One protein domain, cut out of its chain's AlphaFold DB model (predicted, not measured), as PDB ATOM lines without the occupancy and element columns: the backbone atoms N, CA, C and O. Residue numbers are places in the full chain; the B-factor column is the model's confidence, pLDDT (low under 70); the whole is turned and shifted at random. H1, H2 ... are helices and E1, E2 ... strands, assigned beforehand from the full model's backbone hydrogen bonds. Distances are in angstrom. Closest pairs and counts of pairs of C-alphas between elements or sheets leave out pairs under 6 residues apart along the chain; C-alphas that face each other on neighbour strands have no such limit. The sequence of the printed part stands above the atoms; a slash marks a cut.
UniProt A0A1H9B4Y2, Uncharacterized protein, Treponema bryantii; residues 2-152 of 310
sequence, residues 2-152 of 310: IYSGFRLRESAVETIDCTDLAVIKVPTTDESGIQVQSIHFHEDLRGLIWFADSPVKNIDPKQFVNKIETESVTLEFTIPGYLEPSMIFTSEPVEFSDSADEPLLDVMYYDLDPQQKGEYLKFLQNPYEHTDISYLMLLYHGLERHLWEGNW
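What this domain is: This is residues 2 to 152 of the 310 residues of an uncharacterized protein of Treponema bryantii (UniProt A0A1H9B4Y2). A body mostly of loops, with little regular structure, holds H1 and H2, with hairpin E1-E2 at one end; hairpin E3-E4 is an arm whose tip, residues 69 to 74, sticks out, as does tail 2 to 9. The 151 printed residues have four strands, then two helices, class mixed, 57 residues in named elements; both two-strand sheets are antiparallel. It is loose, radius of gyration 18.6 A, spanning 63 by 46 by 30 A.

How they stand to each other: From residue 2, reach the hairpin of E1, 23 to 30, and E2, 33 to 40: N 26 and O 37 are 3.0 A apart. E3, 63 to 69, and E4, 74 to 80, are a hairpin: N 66 to O 77, 2.9 A. H1, 114 to 123, and E1 are near each other, with 5 pairs of C-alphas within 10 A. H2, 133 to 149, is close to H1 but not clearly touching, C-alphas of Tyr 120 and Tyr 135 closest at 5.9 A. O i to N i+4 pairs are within hydrogen-bond range throughout H1, 12 of 13 in H2.

Where its parts are: Find E1 from C-alpha 23 (39.052, -11.813, 18.831), 21.0 A long; H2, 24.6 A, ends at C-alpha 149 (37.711, -33.094, 9.557).

The domain as a whole: The printed part has no cut; links E2 to E3 and E4 to H1 are long. pLDDT is under 70 in 24 residues, among them 2 to 21.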
ATOM      1  N   ILE A   2      21.833 -46.936   1.242       33.66
ATOM      2  CA  ILE A   2      23.061 -46.146   1.435       33.66
ATOM      3  C   ILE A   2      24.183 -46.810   0.632       33.66
ATOM      4  O   ILE A   2      24.344 -48.029   0.722       33.66
ATOM      5  N   TYR A   3      24.943 -46.027  -0.138       40.22
ATOM      6  CA  TYR A   3      26.153 -46.440  -0.855       40.22
ATOM      7  C   TYR A   3      27.222 -46.957   0.130       40.22
ATOM      8  O   TYR A   3      28.194 -46.280   0.453       40.22
ATOM      9  N   SER A   4      27.064 -48.186   0.619       34.28
ATOM     10  CA  SER A   4      27.960 -48.833   1.589       34.28
ATOM     11  C   SER A   4      29.326 -49.228   1.003       34.28
ATOM     12  O   SER A   4      30.214 -49.656   1.743       34.28
ATOM     13  N   GLY A   5      29.517 -49.055  -0.311       32.09
ATOM     14  CA  GLY A   5      30.773 -49.303  -1.026       32.09
ATOM     15  C   GLY A   5      31.747 -48.118  -1.061       32.09
ATOM     16  O   GLY A   5      32.917 -48.306  -1.386       32.09
ATOM     17  N   PHE A   6      31.315 -46.910  -0.686       39.72
ATOM     18  CA  PHE A   6      32.164 -45.716  -0.675       39.72
ATOM     19  C   PHE A   6      32.836 -45.523   0.687       39.72
ATOM     20  O   PHE A   6      32.497 -44.633   1.463       39.72
ATOM     21  N   ARG A   7      33.828 -46.364   1.002       34.41
ATOM     22  CA  ARG A   7      34.687 -46.128   2.171       34.41
ATOM     23  C   ARG A   7      35.776 -45.122   1.822       34.41
ATOM     24  O   ARG A   7      36.874 -45.492   1.412       34.41
ATOM     25  N   LEU A   8      35.483 -43.841   2.027       38.12
ATOM     26  CA  LEU A   8      36.543 -42.861   2.246       38.12
ATOM     27  C   LEU A   8      37.289 -43.280   3.511       38.12
ATOM     28  O   LEU A   8      36.658 -43.467   4.549       38.12
ATOM     29  N   ARG A   9      38.610 -43.472   3.423       32.09
ATOM     30  CA  ARG A   9      39.428 -43.762   4.605       32.09
ATOM     31  C   ARG A   9      39.240 -42.622   5.605       32.09
ATOM     32  O   ARG A   9      39.648 -41.494   5.345       32.09
ATOM     33  N   GLU A  10      38.588 -42.918   6.719       33.94
ATOM     34  CA  GLU A  10      38.534 -42.030   7.869       33.94
ATOM     35  C   GLU A  10      39.870 -42.131   8.601       33.94
ATOM     36  O   GLU A  10      40.227 -43.185   9.126       33.94
ATOM     37  N   SER A  11      40.628 -41.038   8.627       33.62
ATOM     38  CA  SER A  11      41.551 -40.814   9.731       33.62
ATOM     39  C   SER A  11      40.701 -40.352  10.909       33.62
ATOM     40  O   SER A  11      40.188 -39.233  10.892       33.62
ATOM     41  N   ALA A  12      40.503 -41.229  11.891       26.64
ATOM     42  CA  ALA A  12      39.928 -40.842  13.169       26.64
ATOM     43  C   ALA A  12      40.875 -39.828  13.821       26.64
ATOM     44  O   ALA A  12      41.993 -40.172  14.199       26.64
ATOM     45  N   VAL A  13      40.442 -38.574  13.892       32.84
ATOM     46  CA  VAL A  13      41.083 -37.540  14.697       32.84
ATOM     47  C   VAL A  13      40.005 -37.040  15.640       32.84
ATOM     48  O   VAL A  13      38.950 -36.580  15.201       32.84
ATOM     49  N   GLU A  14      40.244 -37.220  16.934       30.22
ATOM     50  CA  GLU A  14      39.427 -36.629  17.984       30.22
ATOM     51  C   GLU A  14      39.406 -35.112  17.781       30.22
ATOM     52  O   GLU A  14      40.447 -34.458  17.710       30.22
ATOM     53  N   THR A  15      38.209 -34.549  17.633       33.22
ATOM     54  CA  THR A  15      38.009 -33.107  17.529       33.22
ATOM     55  C   THR A  15      38.433 -32.454  18.839       33.22
ATOM     56  O   THR A  15      37.747 -32.594  19.852       33.22
ATOM     57  N   ILE A  16      39.556 -31.741  18.814       35.34
ATOM     58  CA  ILE A  16      39.958 -30.839  19.890       35.34
ATOM     59  C   ILE A  16      38.984 -29.657  19.875       35.34
ATOM     60  O   ILE A  16      38.896 -28.914  18.896       35.34
ATOM     61  N   ASP A  17      38.231 -29.506  20.961       40.62
ATOM     62  CA  ASP A  17      37.371 -28.354  21.225       40.62
ATOM     63  C   ASP A  17      38.244 -27.147  21.596       40.62
ATOM     64  O   ASP A  17      38.546 -26.911  22.763       40.62
ATOM     65  N   CYS A  18      38.738 -26.431  20.587       40.97
ATOM     66  CA  CYS A  18      39.394 -25.135  20.742       40.97
ATOM     67  C   CYS A  18      39.198 -24.303  19.468       40.97
ATOM     68  O   CYS A  18      39.888 -24.524  18.479       40.97
ATOM     69  N   THR A  19      38.260 -23.347  19.499       51.59
ATOM     70  CA  THR A  19      38.505 -21.900  19.273       51.59
ATOM     71  C   THR A  19      37.187 -21.142  19.176       51.59
ATOM     72  O   THR A  19      36.747 -20.678  18.128       51.59
ATOM     73  N   ASP A  20      36.577 -20.904  20.330       57.75
ATOM     74  CA  ASP A  20      35.420 -20.021  20.459       57.75
ATOM     75  C   ASP A  20      35.829 -18.527  20.483       57.75
ATOM     76  O   ASP A  20      35.206 -17.696  21.151       57.75
ATOM     77  N   LEU A  21      36.918 -18.197  19.778       65.44
ATOM     78  CA  LEU A  21      37.574 -16.896  19.775       65.44
ATOM     79  C   LEU A  21      37.044 -16.047  18.622       65.44
ATOM     80  O   LEU A  21      37.296 -16.321  17.453       65.44
ATOM     81  N   ALA A  22      36.319 -14.989  18.978       73.56
ATOM     82  CA  ALA A  22      35.919 -13.936  18.049       73.56
ATOM     83  C   ALA A  22      36.984 -12.833  17.920       73.56
ATOM     84  O   ALA A  22      36.815 -11.927  17.111       73.56
ATOM     85  N   VAL A  23      38.045 -12.875  18.741       84.50
ATOM     86  CA  VAL A  23      39.052 -11.813  18.831       84.50
ATOM     87  C   VAL A  23      40.451 -12.396  18.988       84.50
ATOM     88  O   VAL A  23      40.650 -13.290  19.812       84.50
ATOM     89  N   ILE A  24      41.421 -11.848  18.257       88.12
ATOM     90  CA  ILE A  24      42.856 -12.104  18.456       88.12
ATOM     91  C   ILE A  24      43.617 -10.805  18.690       88.12
ATOM     92  O   ILE A  24      43.099  -9.720  18.436       88.12
ATOM     93  N   LYS A  25      44.854 -10.925  19.169       86.62
ATOM     94  CA  LYS A  25      45.799  -9.817  19.303       86.62
ATOM     95  C   LYS A  25      46.972 -10.053  18.365       86.62
ATOM     96  O   LYS A  25      47.536 -11.142  18.408       86.62
ATOM     97  N   VAL A  26      47.330  -9.051  17.571       86.38
ATOM     98  CA  VAL A  26      48.453  -9.119  16.624       86.38
ATOM     99  C   VAL A  26      49.411  -7.949  16.839       86.38
ATOM    100  O   VAL A  26      48.951  -6.858  17.204       86.38
ATOM    101  N   PRO A  27      50.728  -8.152  16.660       84.75
ATOM    102  CA  PRO A  27      51.687  -7.065  16.682       84.75
ATOM    103  C   PRO A  27      51.540  -6.226  15.410       84.75
ATOM    104  O   PRO A  27      51.582  -6.747  14.296       84.75
ATOM    105  N   THR A  28      51.384  -4.920  15.586       82.25
ATOM    106  CA  THR A  28      51.348  -3.947  14.497       82.25
ATOM    107  C   THR A  28      52.528  -3.001  14.596       82.25
ATOM    108  O   THR A  28      53.006  -2.709  15.690       82.25
ATOM    109  N   THR A  29      53.024  -2.530  13.460       75.56
ATOM    110  CA  THR A  29      54.103  -1.535  13.402       75.56
ATOM    111  C   THR A  29      53.585  -0.238  12.806       75.56
ATOM    112  O   THR A  29      53.032  -0.245  11.711       75.56
ATOM    113  N   ASP A  30      53.787   0.866  13.520       70.12
ATOM    114  CA  ASP A  30      53.587   2.227  13.017       70.12
ATOM    115  C   ASP A  30      54.834   3.094  13.293       70.12
ATOM    116  O   ASP A  30      55.837   2.616  13.832       70.12
ATOM    117  N   GLU A  31      54.788   4.385  12.934       63.25
ATOM    118  CA  GLU A  31      55.893   5.335  13.171       63.25
ATOM    119  C   GLU A  31      56.303   5.452  14.660       63.25
ATOM    120  O   GLU A  31      57.383   5.960  14.964       63.25
ATOM    121  N   SER A  32      55.472   4.972  15.598       69.06
ATOM    122  CA  SER A  32      55.692   5.014  17.048       69.06
ATOM    123  C   SER A  32      56.275   3.722  17.647       69.06
ATOM    124  O   SER A  32      56.655   3.719  18.821       69.06
ATOM    125  N   GLY A  33      56.400   2.643  16.861       75.81
ATOM    126  CA  GLY A  33      56.972   1.357  17.277       75.81
ATOM    127  C   GLY A  33      56.002   0.176  17.151       75.81
ATOM    128  O   GLY A  33      55.052   0.213  16.374       75.81
ATOM    129  N   ILE A  34      56.265  -0.908  17.897       79.94
ATOM    130  CA  ILE A  34      55.396  -2.097  17.923       79.94
ATOM    131  C   ILE A  34      54.231  -1.853  18.889       79.94
ATOM    132  O   ILE A  34      54.440  -1.699  20.094       79.94
ATOM    133  N   GLN A  35      53.011  -1.875  18.361       83.50
ATOM    134  CA  GLN A  35      51.753  -1.853  19.103       83.50
ATOM    135  C   GLN A  35      51.085  -3.235  19.060       83.50
ATOM    136  O   GLN A  35      51.481  -4.116  18.301       83.50
ATOM    137  N   VAL A  36      50.072  -3.451  19.902       84.31
ATOM    138  CA  VAL A  36      49.251  -4.671  19.869       84.31
ATOM    139  C   VAL A  36      47.812  -4.281  19.577       84.31
ATOM    140  O   VAL A  36      47.183  -3.591  20.380       84.31
ATOM    141  N   GLN A  37      47.275  -4.759  18.456       86.50
ATOM    142  CA  GLN A  37      45.908  -4.474  18.029       86.50
ATOM    143  C   GLN A  37      44.999  -5.690  18.214       86.50
ATOM    144  O   GLN A  37      45.388  -6.822  17.925       86.50
ATOM    145  N   SER A  38      43.772  -5.449  18.686       88.94
ATOM    146  CA  SER A  38      42.718  -6.465  18.757       88.94
ATOM    147  C   SER A  38      41.949  -6.523  17.438       88.94
ATOM    148  O   SER A  38      41.441  -5.498  16.985       88.94
ATOM    149  N   ILE A  39      41.821  -7.712  16.855       90.25
ATOM    150  CA  ILE A  39      41.092  -7.953  15.602       90.25
ATOM    151  C   ILE A  39      39.861  -8.791  15.890       90.25
ATOM    152  O   ILE A  39      39.983  -9.851  16.497       90.25
ATOM    153  N   HIS A  40      38.698  -8.310  15.452       92.69
ATOM    154  CA  HIS A  40      37.410  -8.969  15.628       92.69
ATOM    155  C   HIS A  40      36.995  -9.668  14.336       92.69
ATOM    156  O   HIS A  40      36.831  -9.014  13.314       92.69
ATOM    157  N   PHE A  41      36.789 -10.979  14.376       93.62
ATOM    158  CA  PHE A  41      36.298 -11.718  13.217       93.62
ATOM    159  C   PHE A  41      34.780 -11.660  13.115       93.62
ATOM    160  O   PHE A  41      34.078 -11.550  14.125       93.62
ATOM    161  N   HIS A  42      34.273 -11.810  11.892       95.75
ATOM    162  CA  HIS A  42      32.843 -11.959  11.660       95.75
ATOM    163  C   HIS A  42      32.284 -13.151  12.464       95.75
ATOM    164  O   HIS A  42      32.903 -14.214  12.536       95.75
ATOM    165  N   GLU A  43      31.084 -13.013  13.038       94.19
ATOM    166  CA  GLU A  43      30.469 -14.028  13.916       94.19
ATOM    167  C   GLU A  43      30.344 -15.418  13.260       94.19
ATOM    168  O   GLU A  43      30.611 -16.457  13.879       94.19
ATOM    169  N   ASP A  44      30.020 -15.426  11.967       96.00
ATOM    170  CA  ASP A  44      29.936 -16.630  11.142       96.00
ATOM    171  C   ASP A  44      31.264 -17.398  11.062       96.00
ATOM    172  O   ASP A  44      31.241 -18.613  10.885       96.00
ATOM    173  N   LEU A  45      32.412 -16.739  11.258       95.88
ATOM    174  CA  LEU A  45      33.741 -17.359  11.216       95.88
ATOM    175  C   LEU A  45      34.223 -17.884  12.574       95.88
ATOM    176  O   LEU A  45      35.276 -18.514  12.655       95.88
ATOM    177  N   ARG A  46      33.467 -17.673  13.658       92.44
ATOM    178  CA  ARG A  46      33.847 -18.145  15.000       92.44
ATOM    179  C   ARG A  46      34.093 -19.663  15.009       92.44
ATOM    180  O   ARG A  46      33.202 -20.427  14.635       92.44
ATOM    181  N   GLY A  47      35.269 -20.110  15.437       91.62
ATOM    182  CA  GLY A  47      35.643 -21.533  15.410       91.62
ATOM    183  C   GLY A  47      35.853 -22.120  14.011       91.62
ATOM    184  O   GLY A  47      35.847 -23.340  13.866       91.62
ATOM    185  N   LEU A  48      35.999 -21.267  12.988       95.12
ATOM    186  CA  LEU A  48      36.337 -21.658  11.615       95.12
ATOM    187  C   LEU A  48      37.693 -21.113  11.128       95.12
ATOM    188  O   LEU A  48      38.024 -21.244   9.951       95.12
ATOM    189  N   ILE A  49      38.455 -20.470  12.016       95.38
ATOM    190  CA  ILE A  49      39.775 -19.904  11.719       95.38
ATOM    191  C   ILE A  49      40.858 -20.805  12.309       95.38
ATOM    192  O   ILE A  49      40.742 -21.251  13.453       95.38
ATOM    193  N   TRP A  50      41.913 -21.045  11.531       93.69
ATOM    194  CA  TRP A  50      43.056 -21.869  11.912       93.69
ATOM    195  C   TRP A  50      44.240 -20.999  12.346       93.69
ATOM    196  O   TRP A  50      44.659 -20.116  11.602       93.69
ATOM    197  N   PHE A  51      44.803 -21.271  13.522       93.31
ATOM    198  CA  PHE A  51      45.931 -20.551  14.114       93.31
ATOM    199  C   PHE A  51      47.131 -21.474  14.327       93.31
ATOM    200  O   PHE A  51      46.993 -22.557  14.904       93.31
ATOM    201  N   ALA A  52      48.309 -21.014  13.904       91.12
ATOM    202  CA  ALA A  52      49.562 -21.763  13.965       91.12
ATOM    203  C   ALA A  52      50.208 -21.774  15.352       91.12
ATOM    204  O   ALA A  52      50.903 -22.728  15.714       91.12
ATOM    205  N   ASP A  53      50.031 -20.691  16.107       89.50
ATOM    206  CA  ASP A  53      50.879 -20.345  17.239       89.50
ATOM    207  C   ASP A  53      50.101 -20.039  18.524       89.50
ATOM    208  O   ASP A  53      48.904 -19.740  18.556       89.50
ATOM    209  N   SER A  54      50.787 -20.232  19.648       80.94
ATOM    210  CA  SER A  54      50.227 -19.985  20.973       80.94
ATOM    211  C   SER A  54      49.946 -18.490  21.188       80.94
ATOM    212  O   SER A  54      50.680 -17.654  20.669       80.94
ATOM    213  N   PRO A  55      48.939 -18.133  22.009       83.06
ATOM    214  CA  PRO A  55      48.148 -19.009  22.880       83.06
ATOM    215  C   PRO A  55      46.897 -19.605  22.219       83.06
ATOM    216  O   PRO A  55      46.189 -20.365  22.870       83.06
ATOM    217  N   VAL A  56      46.612 -19.260  20.962       86.38
ATOM    218  CA  VAL A  56      45.332 -19.573  20.299       86.38
ATOM    219  C   VAL A  56      45.418 -20.711  19.279       86.38
ATOM    220  O   VAL A  56      44.419 -21.018  18.630       86.38
ATOM    221  N   LYS A  57      46.595 -21.334  19.148       90.44
ATOM    222  CA  LYS A  57      46.863 -22.476  18.271       90.44
ATOM    223  C   LYS A  57      45.753 -23.522  18.339       90.44
ATOM    224  O   LYS A  57      45.417 -24.002  19.419       90.44
ATOM    225  N   ASN A  58      45.251 -23.925  17.176       89.81
ATOM    226  CA  ASN A  58      44.205 -24.945  17.057       89.81
ATOM    227  C   ASN A  58      44.400 -25.898  15.873       89.81
ATOM    228  O   ASN A  58      43.493 -26.650  15.521       89.81
ATOM    229  N   ILE A  59      45.575 -25.868  15.252       86.81
ATOM    230  CA  ILE A  59      45.949 -26.803  14.203       86.81
ATOM    231  C   ILE A  59      47.377 -27.275  14.421       86.81
ATOM    232  O   ILE A  59      48.297 -26.491  14.659       86.81
ATOM    233  N   ASP A  60      47.553 -28.585  14.320       80.88
ATOM    234  CA  ASP A  60      48.858 -29.212  14.237       80.88
ATOM    235  C   ASP A  60      49.097 -29.624  12.785       80.88
ATOM    236  O   ASP A  60      48.298 -30.382  12.222       80.88
ATOM    237  N   PRO A  61      50.170 -29.133  12.139       73.06
ATOM    238  CA  PRO A  61      50.545 -29.609  10.819       73.06
ATOM    239  C   PRO A  61      50.682 -31.131  10.844       73.06
ATOM    240  O   PRO A  61      51.310 -31.688  11.751       73.06
ATOM    241  N   LYS A  62      50.113 -31.812   9.842       71.81
ATOM    242  CA  LYS A  62      50.264 -33.266   9.714       71.81
ATOM    243  C   LYS A  62      51.749 -33.614   9.710       71.81
ATOM    244  O   LYS A  62      52.551 -32.902   9.118       71.81
ATOM    245  N   GLN A  63      52.114 -34.715  10.352       72.88
ATOM    246  CA  GLN A  63      53.468 -35.254  10.314       72.88
ATOM    247  C   GLN A  63      53.410 -36.654   9.718       72.88
ATOM    248  O   GLN A  63      52.564 -37.465  10.095       72.88
ATOM    249  N   PHE A  64      54.297 -36.938   8.772       69.69
ATOM    250  CA  PHE A  64      54.428 -38.266   8.192       69.69
ATOM    251  C   PHE A  64      55.570 -38.989   8.891       69.69
ATOM    252  O   PHE A  64      56.735 -38.651   8.696       69.69
ATOM    253  N   VAL A  65      55.229 -39.985   9.703       74.88
ATOM    254  CA  VAL A  65      56.209 -40.838  10.375       74.88
ATOM    255  C   VAL A  65      56.418 -42.091   9.533       74.88
ATOM    256  O   VAL A  65      55.497 -42.887   9.356       74.88
ATOM    257  N   ASN A  66      57.627 -42.271   9.010       77.56
ATOM    258  CA  ASN A  66      58.037 -43.491   8.325       77.56
ATOM    259  C   ASN A  66      58.959 -44.299   9.232       77.56
ATOM    260  O   ASN A  66      59.956 -43.779   9.731       77.56
ATOM    261  N   LYS A  67      58.635 -45.581   9.405       86.12
ATOM    262  CA  LYS A  67      59.438 -46.532  10.174       86.12
ATOM    263  C   LYS A  67      60.054 -47.562   9.246       86.12
ATOM    264  O   LYS A  67      59.353 -48.175   8.445       86.12
ATOM    265  N   ILE A  68      61.360 -47.753   9.372       84.00
ATOM    266  CA  ILE A  68      62.094 -48.852   8.751       84.00
ATOM    267  C   ILE A  68      62.583 -49.738   9.890       84.00
ATOM    268  O   ILE A  68      63.430 -49.327  10.683       84.00
ATOM    269  N   GLU A  69      62.029 -50.942   9.982       87.56
ATOM    270  CA  GLU A  69      62.388 -51.922  11.006       87.56
ATOM    271  C   GLU A  69      63.271 -53.020  10.410       87.56
ATOM    272  O   GLU A  69      62.983 -53.579   9.352       87.56
ATOM    273  N   THR A  70      64.361 -53.321  11.107       83.81
ATOM    274  CA  THR A  70      65.224 -54.488  10.884       83.81
ATOM    275  C   THR A  70      65.292 -55.295  12.180       83.81
ATOM    276  O   THR A  70      64.910 -54.794  13.235       83.81
ATOM    277  N   GLU A  71      65.828 -56.519  12.148       83.38
ATOM    278  CA  GLU A  71      65.959 -57.369  13.347       83.38
ATOM    279  C   GLU A  71      66.774 -56.730  14.489       83.38
ATOM    280  O   GLU A  71      66.712 -57.194  15.625       83.38
ATOM    281  N   SER A  72      67.561 -55.685  14.211       85.12
ATOM    282  CA  SER A  72      68.487 -55.080  15.180       85.12
ATOM    283  C   SER A  72      68.303 -53.575  15.375       85.12
ATOM    284  O   SER A  72      68.810 -53.031  16.354       85.12
ATOM    285  N   VAL A  73      67.624 -52.885  14.454       81.56
ATOM    286  CA  VAL A  73      67.487 -51.420  14.455       81.56
ATOM    287  C   VAL A  73      66.128 -51.009  13.895       81.56
ATOM    288  O   VAL A  73      65.728 -51.478  12.827       81.56
ATOM    289  N   THR A  74      65.483 -50.057  14.570       85.50
ATOM    290  CA  THR A  74      64.340 -49.295  14.053       85.50
ATOM    291  C   THR A  74      64.797 -47.876  13.728       85.50
ATOM    292  O   THR A  74      65.275 -47.162  14.608       85.50
ATOM    293  N   LEU A  75      64.652 -47.466  12.470       83.81
ATOM    294  CA  LEU A  75      64.844 -46.084  12.033       83.81
ATOM    295  C   LEU A  75      63.474 -45.425  11.872       83.81
ATOM    296  O   LEU A  75      62.638 -45.916  11.114       83.81
ATOM    297  N   GLU A  76      63.254 -44.314  12.567       87.75
ATOM    298  CA  GLU A  76      62.041 -43.502  12.460       87.75
ATOM    299  C   GLU A  76      62.398 -42.141  11.858       87.75
ATOM    300  O   GLU A  76      63.269 -41.437  12.370       87.75
ATOM    301  N   PHE A  77      61.739 -41.776  10.758       82.19
ATOM    302  CA  PHE A  77      61.879 -40.469  10.124       82.19
ATOM    303  C   PHE A  77      60.539 -39.747  10.149       82.19
ATOM    304  O   PHE A  77      59.551 -40.253   9.613       82.19
ATOM    305  N   THR A  78      60.531 -38.543  10.709       76.94
ATOM    306  CA  THR A  78      59.373 -37.649  10.691       76.94
ATOM    307  C   THR A  78      59.568 -36.611   9.599       76.94
ATOM    308  O   THR A  78      60.476 -35.785   9.668       76.94
ATOM    309  N   ILE A  79      58.716 -36.656   8.582       72.62
ATOM    310  CA  ILE A  79      58.673 -35.668   7.509       72.62
ATOM    311  C   ILE A  79      57.531 -34.700   7.833       72.62
ATOM    312  O   ILE A  79      56.392 -35.154   8.000       72.62
ATOM    313  N   PRO A  80      57.795 -33.383   7.932       66.19
ATOM    314  CA  PRO A  80      56.739 -32.391   8.058       66.19
ATOM    315  C   PRO A  80      55.754 -32.546   6.901       66.19
ATOM    316  O   PRO A  80      56.149 -32.641   5.737       66.19
ATOM    317  N   GLY A  81      54.470 -32.629   7.219       70.50
ATOM    318  CA  GLY A  81      53.422 -32.606   6.218       70.50
ATOM    319  C   GLY A  81      53.206 -31.206   5.661       70.50
ATOM    320  O   GLY A  81      53.942 -30.263   5.943       70.50
ATOM    321  N   TYR A  82      52.177 -31.090   4.835       79.62
ATOM    322  CA  TYR A  82      51.837 -29.835   4.182       79.62
ATOM    323  C   TYR A  82      51.212 -28.876   5.190       79.62
ATOM    324  O   TYR A  82      50.319 -29.264   5.949       79.62
ATOM    325  N   LEU A  83      51.693 -27.635   5.180       87.19
ATOM    326  CA  LEU A  83      51.115 -26.554   5.966       87.19
ATOM    327  C   LEU A  83      49.728 -26.213   5.438       87.19
ATOM    328  O   LEU A  83      49.473 -26.288   4.236       87.19
ATOM    329  N   GLU A  84      48.839 -25.842   6.352       90.69
ATOM    330  CA  GLU A  84      47.545 -25.296   5.977       90.69
ATOM    331  C   GLU A  84      47.715 -23.899   5.367       90.69
ATOM    332  O   GLU A  84      48.229 -23.029   6.072       90.69
ATOM    333  N   PRO A  85      47.241 -23.648   4.127       93.94
ATOM    334  CA  PRO A  85      47.342 -22.329   3.514       93.94
ATOM    335  C   PRO A  85      46.742 -21.218   4.375       93.94
ATOM    336  O   PRO A  85      47.385 -20.191   4.555       93.94
ATOM    337  N   SER A  86      45.560 -21.426   4.966       95.00
ATOM    338  CA  SER A  86      44.847 -20.394   5.729       95.00
ATOM    339  C   SER A  86      45.341 -20.197   7.170       95.00
ATOM    340  O   SER A  86      44.647 -19.560   7.966       95.00
ATOM    341  N   MET A  87      46.450 -20.825   7.566       93.12
ATOM    342  CA  MET A  87      46.888 -20.845   8.960       93.12
ATOM    343  C   MET A  87      47.486 -19.497   9.365       93.12
ATOM    344  O   MET A  87      48.525 -19.095   8.851       93.12
ATOM    345  N   ILE A  88      46.849 -18.819  10.318       94.69
ATOM    346  CA  ILE A  88      47.264 -17.497  10.794       94.69
ATOM    347  C   ILE A  88      48.349 -17.638  11.865       94.69
ATOM    348  O   ILE A  88      48.166 -18.356  12.852       94.69
ATOM    349  N   PHE A  89      49.445 -16.903  11.697       92.94
ATOM    350  CA  PHE A  89      50.504 -16.746  12.693       92.94
ATOM    351  C   PHE A  89      50.287 -15.429  13.445       92.94
ATOM    352  O   PHE A  89      50.566 -14.351  12.929       92.94
ATOM    353  N   THR A  90      49.748 -15.503  14.661       91.25
ATOM    354  CA  THR A  90      49.410 -14.319  15.472       91.25
ATOM    355  C   THR A  90      50.629 -13.574  16.010       91.25
ATOM    356  O   THR A  90      50.513 -12.420  16.420       91.25
ATOM    357  N   SER A  91      51.796 -14.217  16.003       90.62
ATOM    358  CA  SER A  91      53.076 -13.629  16.404       90.62
ATOM    359  C   SER A  91      53.779 -12.837  15.297       90.62
ATOM    360  O   SER A  91      54.720 -12.099  15.595       90.62
ATOM    361  N   GLU A  92      53.343 -12.966  14.041       91.00
ATOM    362  CA  GLU A  92      53.954 -12.274  12.906       91.00
ATOM    363  C   GLU A  92      53.466 -10.819  12.784       91.00
ATOM    364  O   GLU A  92      52.322 -10.522  13.136       91.00
ATOM    365  N   PRO A  93      54.321  -9.894  12.303       90.44
ATOM    366  CA  PRO A  93      53.961  -8.488  12.160       90.44
ATOM    367  C   PRO A  93      52.870  -8.281  11.106       90.44
ATOM    368  O   PRO A  93      52.891  -8.893  10.036       90.44
ATOM    369  N   VAL A  94      51.954  -7.363  11.412       92.25
ATOM    370  CA  VAL A  94      50.834  -6.960  10.557       92.25
ATOM    371  C   VAL A  94      50.839  -5.442  10.379       92.25
ATOM    372  O   VAL A  94      51.047  -4.695  11.333       92.25
ATOM    373  N   GLU A  95      50.552  -4.971   9.171       92.12
ATOM    374  CA  GLU A  95      50.390  -3.553   8.863       92.12
ATOM    375  C   GLU A  95      49.004  -3.312   8.259       92.12
ATOM    376  O   GLU A  95      48.610  -3.947   7.287       92.12
ATOM    377  N   PHE A  96      48.231  -2.399   8.847       87.56
ATOM    378  CA  PHE A  96      46.916  -2.035   8.325       87.56
ATOM    379  C   PHE A  96      47.053  -0.804   7.432       87.56
ATOM    380  O   PHE A  96      47.026   0.324   7.918       87.56
ATOM    381  N   SER A  97      47.170  -1.026   6.126       81.00
ATOM    382  CA  SER A  97      47.300   0.028   5.112       81.00
ATOM    383  C   SER A  97      46.303  -0.192   3.985       81.00
ATOM    384  O   SER A  97      46.125  -1.330   3.575       81.00
ATOM    385  N   ASP A  98      45.729   0.866   3.417       74.06
ATOM    386  CA  ASP A  98      44.774   0.747   2.301       74.06
ATOM    387  C   ASP A  98      45.460   0.599   0.922       74.06
ATOM    388  O   ASP A  98      44.837   0.815  -0.115       74.06
ATOM    389  N   SER A  99      46.761   0.286   0.894       73.75
ATOM    390  CA  SER A  99      47.601   0.300  -0.312       73.75
ATOM    391  C   SER A  99      48.454  -0.959  -0.494       73.75
ATOM    392  O   SER A  99      49.521  -0.872  -1.095       73.75
ATOM    393  N   ALA A 100      48.029  -2.099   0.053       77.00
ATOM    394  CA  ALA A 100      48.738  -3.359  -0.157       77.00
ATOM    395  C   ALA A 100      48.621  -3.809  -1.623       77.00
ATOM    396  O   ALA A 100      47.554  -3.679  -2.230       77.00
ATOM    397  N   ASP A 101      49.693  -4.379  -2.172       82.50
ATOM    398  CA  ASP A 101      49.640  -5.034  -3.477       82.50
ATOM    399  C   ASP A 101      48.773  -6.302  -3.406       82.50
ATOM    400  O   ASP A 101      48.805  -7.046  -2.418       82.50
ATOM    401  N   GLU A 102      48.017  -6.573  -4.475       82.94
ATOM    402  CA  GLU A 102      47.210  -7.791  -4.592       82.94
ATOM    403  C   GLU A 102      48.112  -9.037  -4.497       82.94
ATOM    404  O   GLU A 102      49.104  -9.147  -5.230       82.94
ATOM    405  N   PRO A 103      47.802  -9.992  -3.605       83.25
ATOM    406  CA  PRO A 103      48.586 -11.210  -3.499       83.25
ATOM    407  C   PRO A 103      48.327 -12.133  -4.695       83.25
ATOM    408  O   PRO A 103      47.349 -12.012  -5.433       83.25
ATOM    409  N   LEU A 104      49.212 -13.112  -4.872       85.00
ATOM    410  CA  LEU A 104      49.004 -14.160  -5.866       85.00
ATOM    411  C   LEU A 104      47.825 -15.063  -5.473       85.00
ATOM    412  O   LEU A 104      47.593 -15.348  -4.297       85.00
ATOM    413  N   LEU A 105      47.130 -15.590  -6.482       84.50
ATOM    414  CA  LEU A 105      46.126 -16.632  -6.278       84.50
ATOM    415  C   LEU A 105      46.775 -17.896  -5.681       84.50
ATOM    416  O   LEU A 105      47.888 -18.259  -6.061       84.50
ATOM    417  N   ASP A 106      46.043 -18.594  -4.807       82.81
ATOM    418  CA  ASP A 106      46.477 -19.834  -4.138       82.81
ATOM    419  C   ASP A 106      47.736 -19.660  -3.245       82.81
ATOM    420  O   ASP A 106      48.512 -20.598  -3.048       82.81
ATOM    421  N   VAL A 107      47.933 -18.458  -2.687       89.19
ATOM    422  CA  VAL A 107      48.993 -18.126  -1.713       89.19
ATOM    423  C   VAL A 107      48.733 -18.736  -0.326       89.19
ATOM    424  O   VAL A 107      47.587 -19.001   0.041       89.19
ATOM    425  N   MET A 108      49.787 -18.948   0.473       92.31
ATOM    426  CA  MET A 108      49.654 -19.279   1.899       92.31
ATOM    427  C   MET A 108      49.698 -18.006   2.748       92.31
ATOM    428  O   MET A 108      50.425 -17.074   2.425       92.31
ATOM    429  N   TYR A 109      49.007 -17.981   3.889       94.88
ATOM    430  CA  TYR A 109      49.066 -16.848   4.822       94.88
ATOM    431  C   TYR A 109      50.509 -16.512   5.233       94.88
ATOM    432  O   TYR A 109      50.866 -15.347   5.363       94.88
ATOM    433  N   TYR A 110      51.345 -17.541   5.401       91.94
ATOM    434  CA  TYR A 110      52.766 -17.395   5.718       91.94
ATOM    435  C   TYR A 110      53.536 -16.566   4.676       91.94
ATOM    436  O   TYR A 110      54.433 -15.808   5.036       91.94
ATOM    437  N   ASP A 111      53.164 -16.685   3.399       92.81
ATOM    438  CA  ASP A 111      53.839 -16.011   2.288       92.81
ATOM    439  C   ASP A 111      53.385 -14.551   2.117       92.81
ATOM    440  O   ASP A 111      53.996 -13.809   1.349       92.81
ATOM    441  N   LEU A 112      52.325 -14.133   2.820       94.56
ATOM    442  CA  LEU A 112      51.841 -12.757   2.790       94.56
ATOM    443  C   LEU A 112      52.817 -11.823   3.513       94.56
ATOM    444  O   LEU A 112      53.287 -12.108   4.626       94.56
ATOM    445  N   ASP A 113      53.066 -10.665   2.910       93.69
ATOM    446  CA  ASP A 113      53.769  -9.577   3.584       93.69
ATOM    447  C   ASP A 113      52.900  -8.951   4.705       93.69
ATOM    448  O   ASP A 113      51.702  -9.247   4.816       93.69
ATOM    449  N   PRO A 114      53.470  -8.105   5.586       93.88
ATOM    450  CA  PRO A 114      52.717  -7.513   6.691       93.88
ATOM    451  C   PRO A 114      51.463  -6.732   6.267       93.88
ATOM    452  O   PRO A 114      50.458  -6.790   6.981       93.88
ATOM    453  N   GLN A 115      51.491  -6.038   5.125       93.25
ATOM    454  CA  GLN A 115      50.359  -5.251   4.625       93.25
ATOM    455  C   GLN A 115      49.249  -6.169   4.108       93.25
ATOM    456  O   GLN A 115      48.081  -6.017   4.473       93.25
ATOM    457  N   GLN A 116      49.616  -7.197   3.342       94.19
ATOM    458  CA  GLN A 116      48.691  -8.220   2.858       94.19
ATOM    459  C   GLN A 116      48.052  -9.017   4.003       94.19
ATOM    460  O   GLN A 116      46.861  -9.333   3.962       94.19
ATOM    461  N   LYS A 117      48.804  -9.301   5.074       94.88
ATOM    462  CA  LYS A 117      48.249  -9.890   6.306       94.88
ATOM    463  C   LYS A 117      47.206  -8.976   6.941       94.88
ATOM    464  O   LYS A 117      46.182  -9.471   7.410       94.88
ATOM    465  N   GLY A 118      47.444  -7.666   6.947       93.56
ATOM    466  CA  GLY A 118      46.500  -6.677   7.466       93.56
ATOM    467  C   GLY A 118      45.208  -6.633   6.661       93.56
ATOM    468  O   GLY A 118      44.125  -6.699   7.243       93.56
ATOM    469  N   GLU A 119      45.311  -6.605   5.334       93.44
ATOM    470  CA  GLU A 119      44.162  -6.656   4.425       93.44
ATOM    471  C   GLU A 119      43.373  -7.964   4.553       93.44
ATOM    472  O   GLU A 119      42.149  -7.938   4.690       93.44
ATOM    473  N   TYR A 120      44.049  -9.113   4.642       95.25
ATOM    474  CA  TYR A 120      43.371 -10.382   4.903       95.25
ATOM    475  C   TYR A 120      42.633 -10.372   6.250       95.25
ATOM    476  O   TYR A 120      41.471 -10.771   6.337       95.25
ATOM    477  N   LEU A 121      43.268  -9.871   7.313       95.00
ATOM    478  CA  LEU A 121      42.639  -9.769   8.630       95.00
ATOM    479  C   LEU A 121      41.464  -8.776   8.645       95.00
ATOM    480  O   LEU A 121      40.493  -9.033   9.357       95.00
ATOM    481  N   LYS A 122      41.507  -7.684   7.863       93.62
ATOM    482  CA  LYS A 122      40.358  -6.788   7.613       93.62
ATOM    483  C   LYS A 122      39.229  -7.532   6.894       93.62
ATOM    484  O   LYS A 122      38.086  -7.474   7.344       93.62
ATOM    485  N   PHE A 123      39.547  -8.292   5.846       95.19
ATOM    486  CA  PHE A 123      38.577  -9.112   5.115       95.19
ATOM    487  C   PHE A 123      37.840 -10.102   6.035       95.19
ATOM    488  O   PHE A 123      36.619 -10.230   5.957       95.19
ATOM    489  N   LEU A 124      38.534 -10.746   6.980       96.12
ATOM    490  CA  LEU A 124      37.903 -11.670   7.934       96.12
ATOM    491  C   LEU A 124      36.915 -10.999   8.914       96.12
ATOM    492  O   LEU A 124      36.121 -11.698   9.552       96.12
ATOM    493  N   GLN A 125      36.927  -9.669   9.050       95.06
ATOM    494  CA  GLN A 125      35.949  -8.943   9.874       95.06
ATOM    495  C   GLN A 125      34.583  -8.856   9.181       95.06
ATOM    496  O   GLN A 125      33.551  -8.889   9.853       95.06
ATOM    497  N   ASN A 126      34.563  -8.807   7.843       95.31
ATOM    498  CA  ASN A 126      33.349  -8.917   7.038       95.31
ATOM    499  C   ASN A 126      33.628  -9.595   5.681       95.31
ATOM    500  O   ASN A 126      33.805  -8.917   4.667       95.31
ATOM    501  N   PRO A 127      33.602 -10.939   5.610       96.38
ATOM    502  CA  PRO A 127      34.026 -11.665   4.416       96.38
ATOM    503  C   PRO A 127      32.982 -11.640   3.285       96.38
ATOM    504  O   PRO A 127      33.134 -12.329   2.279       96.38
ATOM    505  N   TYR A 128      31.883 -10.902   3.461       96.62
ATOM    506  CA  TYR A 128      30.777 -10.793   2.507       96.62
ATOM    507  C   TYR A 128      30.823  -9.505   1.678       96.62
ATOM    508  O   TYR A 128      30.005  -9.331   0.775       96.62
ATOM    509  N   GLU A 129      31.767  -8.614   1.972       91.81
ATOM    510  CA  GLU A 129      32.066  -7.451   1.141       91.81
ATOM    511  C   GLU A 129      32.968  -7.824  -0.037       91.81
ATOM    512  O   GLU A 129      33.603  -8.879  -0.047       91.81
ATOM    513  N   HIS A 130      32.997  -6.967  -1.059       83.06
ATOM    514  CA  HIS A 130      33.874  -7.162  -2.207       83.06
ATOM    515  C   HIS A 130      35.341  -7.136  -1.764       83.06
ATOM    516  O   HIS A 130      35.746  -6.262  -1.002       83.06
ATOM    517  N   THR A 131      36.127  -8.091  -2.247       84.12
ATOM    518  CA  THR A 131      37.548  -8.223  -1.925       84.12
ATOM    519  C   THR A 131      38.287  -8.866  -3.095       84.12
ATOM    520  O   THR A 131      37.653  -9.355  -4.038       84.12
ATOM    521  N   ASP A 132      39.613  -8.908  -3.000       89.81
ATOM    522  CA  ASP A 132      40.436  -9.700  -3.898       89.81
ATOM    523  C   ASP A 132      40.126 -11.201  -3.755       89.81
ATOM    524  O   ASP A 132      39.948 -11.743  -2.656       89.81
ATOM    525  N   ILE A 133      40.068 -11.892  -4.893       93.00
ATOM    526  CA  ILE A 133      39.736 -13.317  -4.949       93.00
ATOM    527  C   ILE A 133      40.720 -14.174  -4.146       93.00
ATOM    528  O   ILE A 133      40.326 -15.195  -3.584       93.00
ATOM    529  N   SER A 134      41.981 -13.768  -4.029       93.69
ATOM    530  CA  SER A 134      43.009 -14.520  -3.315       93.69
ATOM    531  C   SER A 134      42.723 -14.583  -1.815       93.69
ATOM    532  O   SER A 134      42.879 -15.646  -1.217       93.69
ATOM    533  N   TYR A 135      42.202 -13.510  -1.204       95.56
ATOM    534  CA  TYR A 135      41.782 -13.523   0.204       95.56
ATOM    535  C   TYR A 135      40.549 -14.402   0.431       95.56
ATOM    536  O   TYR A 135      40.498 -15.172   1.398       95.56
ATOM    537  N   LEU A 136      39.582 -14.356  -0.492       96.38
ATOM    538  CA  LEU A 136      38.434 -15.265  -0.475       96.38
ATOM    539  C   LEU A 136      38.884 -16.729  -0.567       96.38
ATOM    540  O   LEU A 136      38.408 -17.568   0.201       96.38
ATOM    541  N   MET A 137      39.813 -17.034  -1.473       96.44
ATOM    542  CA  MET A 137      40.359 -18.378  -1.653       96.44
ATOM    543  C   MET A 137      41.173 -18.839  -0.439       96.44
ATOM    544  O   MET A 137      41.027 -19.984  -0.013       96.44
ATOM    545  N   LEU A 138      41.941 -17.942   0.184       96.69
ATOM    546  CA  LEU A 138      42.691 -18.227   1.404       96.69
ATOM    547  C   LEU A 138      41.766 -18.614   2.566       96.69
ATOM    548  O   LEU A 138      41.978 -19.643   3.203       96.69
ATOM    549  N   LEU A 139      40.691 -17.851   2.813       97.62
ATOM    550  CA  LEU A 139      39.652 -18.245   3.777       97.62
ATOM    551  C   LEU A 139      38.989 -19.572   3.378       97.62
ATOM    552  O   LEU A 139      38.775 -20.443   4.222       97.62
ATOM    553  N   TYR A 140      38.665 -19.735   2.097       97.62
ATOM    554  CA  TYR A 140      38.008 -20.935   1.594       97.62
ATOM    555  C   TYR A 140      38.833 -22.207   1.838       97.62
ATOM    556  O   TYR A 140      38.249 -23.209   2.250       97.62
ATOM    557  N   HIS A 141      40.162 -22.172   1.709       96.38
ATOM    558  CA  HIS A 141      41.017 -23.312   2.058       96.38
ATOM    559  C   HIS A 141      40.862 -23.742   3.522       96.38
ATOM    560  O   HIS A 141      40.711 -24.937   3.801       96.38
ATOM    561  N   GLY A 142      40.771 -22.788   4.451       95.81
ATOM    562  CA  GLY A 142      40.487 -23.089   5.854       95.81
ATOM    563  C   GLY A 142      39.131 -23.772   6.041       95.81
ATOM    564  O   GLY A 142      39.015 -24.763   6.774       95.81
ATOM    565  N   LEU A 143      38.112 -23.304   5.315       97.81
ATOM    566  CA  LEU A 143      36.774 -23.896   5.316       97.81
ATOM    567  C   LEU A 143      36.766 -25.314   4.719       97.81
ATOM    568  O   LEU A 143      36.064 -26.175   5.248       97.81
ATOM    569  N   GLU A 144      37.572 -25.602   3.690       96.81
ATOM    570  CA  GLU A 144      37.718 -26.954   3.119       96.81
ATOM    571  C   GLU A 144      38.177 -27.977   4.170       96.81
ATOM    572  O   GLU A 144      37.649 -29.091   4.218       96.81
ATOM    573  N   ARG A 145      39.072 -27.610   5.097       93.56
ATOM    574  CA  ARG A 145      39.418 -28.521   6.203       93.56
ATOM    575  C   ARG A 145      38.261 -28.763   7.143       93.56
ATOM    576  O   ARG A 145      38.071 -29.897   7.577       93.56
ATOM    577  N   HIS A 146      37.463 -27.744   7.441       95.19
ATOM    578  CA  HIS A 146      36.268 -27.963   8.245       95.19
ATOM    579  C   HIS A 146      35.271 -28.892   7.547       95.19
ATOM    580  O   HIS A 146      34.656 -29.707   8.230       95.19
ATOM    581  N   LEU A 147      35.159 -28.846   6.214       95.69
ATOM    582  CA  LEU A 147      34.375 -29.828   5.453       95.69
ATOM    583  C   LEU A 147      34.920 -31.260   5.612       95.69
ATOM    584  O   LEU A 147      34.140 -32.214   5.707       95.69
ATOM    585  N   TRP A 148      36.246 -31.415   5.668       91.75
ATOM    586  CA  TRP A 148      36.904 -32.713   5.810       91.75
ATOM    587  C   TRP A 148      36.822 -33.289   7.233       91.75
ATOM    588  O   TRP A 148      36.226 -34.354   7.433       91.75
ATOM    589  N   GLU A 149      37.402 -32.587   8.209       87.38
ATOM    590  CA  GLU A 149      37.711 -33.094   9.557       87.38
ATOM    591  C   GLU A 149      37.262 -32.166  10.705       87.38
ATOM    592  O   GLU A 149      37.508 -32.476  11.864       87.38
ATOM    593  N   GLY A 150      36.563 -31.059  10.418       90.25
ATOM    594  CA  GLY A 150      36.104 -30.103  11.439       90.25
ATOM    595  C   GLY A 150      34.583 -29.907  11.498       90.25
ATOM    596  O   GLY A 150      33.793 -30.803  11.188       90.25
ATOM    597  N   ASN A 151      34.156 -28.701  11.903       94.62
ATOM    598  CA  ASN A 151      32.748 -28.289  11.939       94.62
ATOM    599  C   ASN A 151      32.174 -28.050  10.528       94.62
ATOM    600  O   ASN A 151      31.920 -26.918  10.103       94.62
ATOM    601  N   TRP A 152      31.967 -29.147   9.798       95.56
ATOM    602  CA  TRP A 152      31.539 -29.131   8.401       95.56
ATOM    603  C   TRP A 152      30.209 -28.401   8.203       95.56
ATOM    604  O   TRP A 152      30.066 -27.671   7.231       95.56
TER     605      TRP A 152